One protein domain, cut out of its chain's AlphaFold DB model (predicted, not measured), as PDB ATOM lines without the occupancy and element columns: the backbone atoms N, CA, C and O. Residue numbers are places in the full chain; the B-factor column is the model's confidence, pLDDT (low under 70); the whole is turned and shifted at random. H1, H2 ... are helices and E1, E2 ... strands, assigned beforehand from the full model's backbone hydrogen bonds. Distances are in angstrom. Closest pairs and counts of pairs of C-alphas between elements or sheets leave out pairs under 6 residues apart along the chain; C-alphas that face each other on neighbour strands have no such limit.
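AT A GLANCE: This is residues 31 to 87 of the 165 residues of the protein "Zinc knuckle CX2CX4HX4C" of Corchorus olitorius (UniProt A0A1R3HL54). With little regular structure, the domain is a two-stranded hairpin, E1 and E2, at one end of an elongated outline and a loop-built head with one short helix, H1, at the other. The printed part has 57 residues, with E1, E2 and H1 in that order; the two strands are antiparallel. The class is mixed, with 18 residues in named elements. The whole is loose, radius of gyration of the C-alphas 14.4 A, spanning 44 by 25 by 16 A.

HOW THE PARTS SIT: E1, residues 31 to 35, and E2, residues 38 to 43, form an antiparallel hairpin at 147 degrees, with N 33 and O 40 2.8 A apart, within hydrogen-bond range. H1, residues 71 to 77, is apart from E1; its O i to N i+4 pairs are each within hydrogen-bond range.

IN THESE COORDINATES: E1 begins at C-alpha 31 (42.133, -34.509, -40.915). E2 measures 16.6 A, E1 12.5 A and H1 10.0 A. H1 ends at C-alpha 77 (32.687, -57.574, -49.686).

THE WHOLE: The farthest C-alphas, of Ala 36 and Asp 65, are 44.0 A apart. The link E1 to E2 is tight; E2 to H1, residues 44 to 70, is long. The printed part has no cut, and no printed residue is under 70 in pLDDT.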
ATOM      1  N   VAL A  31      42.226 -35.758 -41.667       92.75
ATOM      2  CA  VAL A  31      42.133 -34.509 -40.915       92.75
ATOM      3  C   VAL A  31      42.082 -33.343 -41.889       92.75
ATOM      4  O   VAL A  31      42.764 -33.356 -42.911       92.75
ATOM      5  N   SER A  32      41.262 -32.343 -41.576       92.88
ATOM      6  CA  SER A  32      41.294 -31.061 -42.268       92.88
ATOM      7  C   SER A  32      42.180 -30.100 -41.484       92.88
ATOM      8  O   SER A  32      41.989 -29.923 -40.279       92.88
ATOM      9  N   VAL A  33      43.160 -29.515 -42.161       89.75
ATOM     10  CA  VAL A  33      44.098 -28.539 -41.610       89.75
ATOM     11  C   VAL A  33      43.862 -27.213 -42.316       89.75
ATOM     12  O   VAL A  33      43.892 -27.149 -43.544       89.75
ATOM     13  N   LYS A  34      43.623 -26.161 -41.537       92.12
ATOM     14  CA  LYS A  34      43.547 -24.785 -42.033       92.12
ATOM     15  C   LYS A  34      44.961 -24.241 -42.202       92.12
ATOM     16  O   LYS A  34      45.679 -24.115 -41.212       92.12
ATOM     17  N   GLY A  35      45.345 -23.956 -43.439       88.62
ATOM     18  CA  GLY A  35      46.554 -23.224 -43.803       88.62
ATOM     19  C   GLY A  35      46.228 -21.802 -44.264       88.62
ATOM     20  O   GLY A  35      45.060 -21.427 -44.368       88.62
ATOM     21  N   ALA A  36      47.270 -21.022 -44.557       90.44
ATOM     22  CA  ALA A  36      47.126 -19.678 -45.121       90.44
ATOM     23  C   ALA A  36      46.410 -19.702 -46.486       90.44
ATOM     24  O   ALA A  36      45.582 -18.839 -46.761       90.44
ATOM     25  N   ASP A  37      46.656 -20.750 -47.277       91.31
ATOM     26  CA  ASP A  37      46.123 -20.906 -48.634       91.31
ATOM     27  C   ASP A  37      44.770 -21.646 -48.672       91.31
ATOM     28  O   ASP A  37      44.227 -21.914 -49.745       91.31
ATOM     29  N   GLY A  38      44.206 -21.995 -47.507       92.44
ATOM     30  CA  GLY A  38      42.897 -22.640 -47.383       92.44
ATOM     31  C   GLY A  38      42.894 -23.939 -46.573       92.44
ATOM     32  O   GLY A  38      43.751 -24.191 -45.729       92.44
ATOM     33  N   ASN A  39      41.866 -24.763 -46.786       92.38
ATOM     34  CA  ASN A  39      41.707 -26.043 -46.095       92.38
ATOM     35  C   ASN A  39      42.395 -27.166 -46.871       92.38
ATOM     36  O   ASN A  39      42.031 -27.456 -48.009       92.38
ATOM     37  N   HIS A  40      43.302 -27.876 -46.212       88.50
ATOM     38  CA  HIS A  40      43.966 -29.053 -46.758       88.50
ATOM     39  C   HIS A  40      43.461 -30.316 -46.064       88.50
ATOM     40  O   HIS A  40      43.240 -30.329 -44.853       88.50
ATOM     41  N   MET A  41      43.287 -31.398 -46.823       91.31
ATOM     42  CA  MET A  41      42.953 -32.712 -46.275       91.31
ATOM     43  C   MET A  41      44.195 -33.598 -46.229       91.31
ATOM     44  O   MET A  41      44.768 -33.928 -47.263       91.31
ATOM     45  N   GLY A  42      44.578 -34.019 -45.026       89.88
ATOM     46  CA  GLY A  42      45.659 -34.972 -44.798       89.88
ATOM     47  C   GLY A  42      45.124 -36.362 -44.469       89.88
ATOM     48  O   GLY A  42      44.117 -36.497 -43.770       89.88
ATOM     49  N   ARG A  43      45.814 -37.406 -44.940       92.50
ATOM     50  CA  ARG A  43      45.597 -38.781 -44.466       92.50
ATOM     51  C   ARG A  43      46.351 -38.987 -43.159       92.50
ATOM     52  O   ARG A  43      47.481 -38.526 -43.020       92.50
ATOM     53  N   LEU A  44      45.721 -39.678 -42.217       93.56
ATOM     54  CA  LEU A  44      46.337 -40.005 -40.937       93.56
ATOM     55  C   LEU A  44      46.932 -41.410 -40.968       93.56
ATOM     56  O   LEU A  44      46.339 -42.340 -41.512       93.56
ATOM     57  N   SER A  45      48.077 -41.551 -40.313       93.06
ATOM     58  CA  SER A  45      48.674 -42.834 -39.960       93.06
ATOM     59  C   SER A  45      49.154 -42.748 -38.514       93.06
ATOM     60  O   SER A  45      49.713 -41.739 -38.084       93.06
ATOM     61  N   TYR A  46      48.906 -43.803 -37.752       93.12
ATOM     62  CA  TYR A  46      49.149 -43.898 -36.324       93.12
ATOM     63  C   TYR A  46      50.344 -44.795 -36.052       93.12
ATOM     64  O   TYR A  46      50.449 -45.907 -36.570       93.12
ATOM     65  N   GLU A  47      51.235 -44.336 -35.187       91.12
ATOM     66  CA  GLU A  47      52.334 -45.152 -34.697       91.12
ATOM     67  C   GLU A  47      51.939 -45.887 -33.422       91.12
ATOM     68  O   GLU A  47      51.307 -45.310 -32.538       91.12
ATOM     69  N   ARG A  48      52.389 -47.143 -33.294       87.00
ATOM     70  CA  ARG A  48      52.148 -47.991 -32.110       87.00
ATOM     71  C   ARG A  48      50.666 -48.146 -31.767       87.00
ATOM     72  O   ARG A  48      50.311 -48.298 -30.601       87.00
ATOM     73  N   ILE A  49      49.814 -48.103 -32.783       89.12
ATOM     74  CA  ILE A  49      48.394 -48.318 -32.587       89.12
ATOM     75  C   ILE A  49      48.144 -49.760 -32.113       89.12
ATOM     76  O   ILE A  49      48.716 -50.687 -32.697       89.12
ATOM     77  N   PRO A  50      47.347 -49.969 -31.050       89.75
ATOM     78  CA  PRO A  50      46.916 -51.304 -30.650       89.75
ATOM     79  C   PRO A  50      46.069 -51.985 -31.733       89.75
ATOM     80  O   PRO A  50      45.788 -51.414 -32.789       89.75
ATOM     81  N   LEU A  51      45.613 -53.206 -31.445       92.44
ATOM     82  CA  LEU A  51      44.621 -53.881 -32.275       92.44
ATOM     83  C   LEU A  51      43.391 -52.977 -32.467       92.44
ATOM     84  O   LEU A  51      42.792 -52.525 -31.489       92.44
ATOM     85  N   PHE A  52      43.023 -52.741 -33.725       95.88
ATOM     86  CA  PHE A  52      41.822 -52.006 -34.099       95.88
ATOM     87  C   PHE A  52      40.979 -52.808 -35.086       95.88
ATOM     88  O   PHE A  52      41.493 -53.580 -35.904       95.88
ATOM     89  N   CYS A  53      39.674 -52.583 -35.029       97.38
ATOM     90  CA  CYS A  53      38.717 -53.249 -35.886       97.38
ATOM     91  C   CYS A  53      38.685 -52.612 -37.278       97.38
ATOM     92  O   CYS A  53      38.465 -51.410 -37.430       97.38
ATOM     93  N   LYS A  54      38.856 -53.434 -38.318       97.00
ATOM     94  CA  LYS A  54      38.841 -52.975 -39.715       97.00
ATOM     95  C   LYS A  54      37.457 -52.533 -40.211       97.00
ATOM     96  O   LYS A  54      37.376 -51.820 -41.206       97.00
ATOM     97  N   VAL A  55      36.396 -52.955 -39.520       97.94
ATOM     98  CA  VAL A  55      34.992 -52.647 -39.834       97.94
ATOM     99  C   VAL A  55      34.580 -51.320 -39.198       97.94
ATOM    100  O   VAL A  55      34.226 -50.384 -39.903       97.94
ATOM    101  N   CYS A  56      34.662 -51.206 -37.871       97.00
ATOM    102  CA  CYS A  56      34.128 -50.045 -37.154       97.00
ATOM    103  C   CYS A  56      35.197 -49.017 -36.749       97.00
ATOM    104  O   CYS A  56      34.857 -47.878 -36.443       97.00
ATOM    105  N   GLY A  57      36.485 -49.380 -36.765       96.75
ATOM    106  CA  GLY A  57      37.594 -48.476 -36.447       96.75
ATOM    107  C   GLY A  57      37.877 -48.282 -34.960       96.75
ATOM    108  O   GLY A  57      38.750 -47.486 -34.628       96.75
ATOM    109  N   TYR A  58      37.166 -48.972 -34.068       97.19
ATOM    110  CA  TYR A  58      37.432 -48.937 -32.628       97.19
ATOM    111  C   TYR A  58      38.638 -49.799 -32.254       97.19
ATOM    112  O   TYR A  58      38.982 -50.762 -32.944       97.19
ATOM    113  N   LEU A  59      39.271 -49.457 -31.134       95.38
ATOM    114  CA  LEU A  59      40.348 -50.247 -30.547       95.38
ATOM    115  C   LEU A  59      39.783 -51.421 -29.733       95.38
ATOM    116  O   LEU A  59      38.687 -51.331 -29.184       95.38
ATOM    117  N   GLY A  60      40.559 -52.498 -29.614       94.75
ATOM    118  CA  GLY A  60      40.326 -53.552 -28.618       94.75
ATOM    119  C   GLY A  60      39.609 -54.815 -29.099       94.75
ATOM    120  O   GLY A  60      39.481 -55.739 -28.308       94.75
ATOM    121  N   HIS A  61      39.199 -54.906 -30.367       95.81
ATOM    122  CA  HIS A  61      38.629 -56.137 -30.923       95.81
ATOM    123  C   HIS A  61      39.039 -56.359 -32.382       95.81
ATOM    124  O   HIS A  61      39.476 -55.436 -33.082       95.81
ATOM    125  N   HIS A  62      38.922 -57.607 -32.831       96.50
ATOM    126  CA  HIS A  62      39.175 -57.992 -34.211       96.50
ATOM    127  C   HIS A  62      37.916 -57.797 -35.065       96.50
ATOM    128  O   HIS A  62      36.804 -57.782 -34.557       96.50
ATOM    129  N   TYR A  63      38.071 -57.669 -36.384       96.06
ATOM    130  CA  TYR A  63      36.925 -57.420 -37.266       96.06
ATOM    131  C   TYR A  63      35.908 -58.570 -37.300       96.06
ATOM    132  O   TYR A  63      34.759 -58.332 -37.645       96.06
ATOM    133  N   LEU A  64      36.331 -59.789 -36.949       96.12
ATOM    134  CA  LEU A  64      35.461 -60.967 -36.851       96.12
ATOM    135  C   LEU A  64      34.557 -60.934 -35.612       96.12
ATOM    136  O   LEU A  64      33.477 -61.505 -35.649       96.12
ATOM    137  N   ASP A  65      34.981 -60.232 -34.561       96.50
ATOM    138  CA  ASP A  65      34.255 -60.096 -33.293       96.50
ATOM    139  C   ASP A  65      33.522 -58.744 -33.228       96.50
ATOM    140  O   ASP A  65      33.306 -58.179 -32.159       96.50
ATOM    141  N   CYS A  66      33.258 -58.137 -34.388       97.06
ATOM    142  CA  CYS A  66      32.699 -56.798 -34.477       97.06
ATOM    143  C   CYS A  66      31.170 -56.845 -34.429       97.06
ATOM    144  O   CYS A  66      30.541 -57.328 -35.367       97.06
ATOM    145  N   ASP A  67      30.581 -56.219 -33.413       96.62
ATOM    146  CA  ASP A  67      29.121 -56.109 -33.247       96.62
ATOM    147  C   ASP A  67      28.477 -55.013 -34.124       96.62
ATOM    148  O   ASP A  67      27.337 -54.600 -33.904       96.62
ATOM    149  N   HIS A  68      29.203 -54.478 -35.113       96.56
ATOM    150  CA  HIS A  68      28.659 -53.463 -36.014       96.56
ATOM    151  C   HIS A  68      27.576 -54.085 -36.915       96.56
ATOM    152  O   HIS A  68      27.817 -55.146 -37.490       96.56
ATOM    153  N   PRO A  69      26.421 -53.425 -37.128       96.75
ATOM    154  CA  PRO A  69      25.308 -53.999 -37.896       96.75
ATOM    155  C   PRO A  69      25.686 -54.368 -39.338       96.75
ATOM    156  O   PRO A  69      25.140 -55.306 -39.907       96.75
ATOM    157  N   GLU A  70      26.652 -53.654 -39.915       96.00
ATOM    158  CA  GLU A  70      27.173 -53.892 -41.270       96.00
ATOM    159  C   GLU A  70      28.445 -54.760 -41.291       96.00
ATOM    160  O   GLU A  70      29.142 -54.818 -42.300       96.00
ATOM    161  N   ALA A  71      28.821 -55.401 -40.179       96.31
ATOM    162  CA  ALA A  71      30.058 -56.181 -40.131       96.31
ATOM    163  C   ALA A  71      30.058 -57.310 -41.165       96.31
ATOM    164  O   ALA A  71      31.026 -57.444 -41.907       96.31
ATOM    165  N   THR A  72      28.963 -58.063 -41.271       96.62
ATOM    166  CA  THR A  72      28.823 -59.167 -42.232       96.62
ATOM    167  C   THR A  72      28.987 -58.693 -43.673       96.62
ATOM    168  O   THR A  72      29.839 -59.203 -44.392       96.62
ATOM    169  N   THR A  73      28.271 -57.642 -44.074       97.38
ATOM    170  CA  THR A  73      28.331 -57.104 -45.443       97.38
ATOM    171  C   THR A  73      29.719 -56.558 -45.798       97.38
ATOM    172  O   THR A  73      30.217 -56.763 -46.910       97.38
ATOM    173  N   ILE A  74      30.388 -55.892 -44.854       97.06
ATOM    174  CA  ILE A  74      31.751 -55.377 -45.043       97.06
ATOM    175  C   ILE A  74      32.763 -56.526 -45.137       97.06
ATOM    176  O   ILE A  74      33.672 -56.473 -45.967       97.06
ATOM    177  N   ILE A  75      32.610 -57.570 -44.320       95.88
ATOM    178  CA  ILE A  75      33.486 -58.747 -44.346       95.88
ATOM    179  C   ILE A  75      33.330 -59.503 -45.667       95.88
ATOM    180  O   ILE A  75      34.342 -59.796 -46.304       95.88
ATOM    181  N   ASP A  76      32.095 -59.745 -46.107       97.19
ATOM    182  CA  ASP A  76      31.794 -60.480 -47.341       97.19
ATOM    183  C   ASP A  76      32.284 -59.733 -48.587       97.19
ATOM    184  O   ASP A  76      32.823 -60.334 -49.516       97.19
ATOM    185  N   SER A  77      32.152 -58.402 -48.599       97.00
ATOM    186  CA  SER A  77      32.687 -57.574 -49.686       97.00
ATOM    187  C   SER A  77      34.215 -57.456 -49.665       97.00
ATOM    188  O   SER A  77      34.818 -57.090 -50.676       97.00
ATOM    189  N   GLY A  78      34.854 -57.701 -48.517       95.38
ATOM    190  CA  GLY A  78      36.285 -57.477 -48.299       95.38
ATOM    191  C   GLY A  78      36.712 -56.003 -48.366       95.38
ATOM    192  O   GLY A  78      37.910 -55.707 -48.279       95.38
ATOM    193  N   ASN A  79      35.769 -55.069 -48.514       96.19
ATOM    194  CA  ASN A  79      36.045 -53.644 -48.658       96.19
ATOM    195  C   ASN A  79      36.032 -52.950 -47.293       96.19
ATOM    196  O   ASN A  79      35.056 -52.319 -46.887       96.19
ATOM    197  N   PHE A  80      37.136 -53.088 -46.564       96.44
ATOM    198  CA  PHE A  80      37.241 -52.551 -45.213       96.44
ATOM    199  C   PHE A  80      37.463 -51.029 -45.197       96.44
ATOM    200  O   PHE A  80      38.428 -50.542 -45.799       96.44
ATOM    201  N   PRO A  81      36.668 -50.263 -44.424       96.00
ATOM    202  CA  PRO A  81      36.861 -48.819 -44.277       96.00
ATOM    203  C   PRO A  81      38.153 -48.448 -43.530       96.00
ATOM    204  O   PRO A  81      38.643 -47.323 -43.673       96.00
ATOM    205  N   TYR A  82      38.725 -49.376 -42.758       96.75
ATOM    206  CA  TYR A  82      39.998 -49.210 -42.059       96.75
ATOM    207  C   TYR A  82      40.987 -50.303 -42.482       96.75
ATOM    208  O   TYR A  82      40.627 -51.468 -42.647       96.75
ATOM    209  N   GLY A  83      42.265 -49.951 -42.631       93.25
ATOM    210  CA  GLY A  83      43.273 -50.880 -43.140       93.25
ATOM    211  C   GLY A  83      44.684 -50.596 -42.649       93.25
ATOM    212  O   GLY A  83      44.922 -49.675 -41.873       93.25
ATOM    213  N   ALA A  84      45.641 -51.393 -43.132       90.81
ATOM    214  CA  ALA A  84      47.046 -51.317 -42.717       90.81
ATOM    215  C   ALA A  84      47.703 -49.953 -42.999       90.81
ATOM    216  O   ALA A  84      48.687 -49.612 -42.358       90.81
ATOM    217  N   TRP A  85      47.140 -49.153 -43.906       90.62
ATOM    218  CA  TRP A  85      47.570 -47.781 -44.191       90.62
ATOM    219  C   TRP A  85      47.363 -46.811 -43.009       90.62
ATOM    220  O   TRP A  85      48.001 -45.760 -42.961       90.62
ATOM    221  N   LEU A  86      46.524 -47.167 -42.027       93.31
ATOM    222  CA  LEU A  86      46.427 -46.449 -40.751       93.31
ATOM    223  C   LEU A  86      47.573 -46.777 -39.802       93.31
ATOM    224  O   LEU A  86      47.781 -46.035 -38.851       93.31
ATOM    225  N   CYS A  87      48.316 -47.855 -40.031       90.75
ATOM    226  CA  CYS A  87      49.503 -48.167 -39.254       90.75
ATOM    227  C   CYS A  87      50.703 -47.477 -39.900       90.75
ATOM    228  O   CYS A  87      51.193 -47.911 -40.943       90.75
TER     229      CYS A  87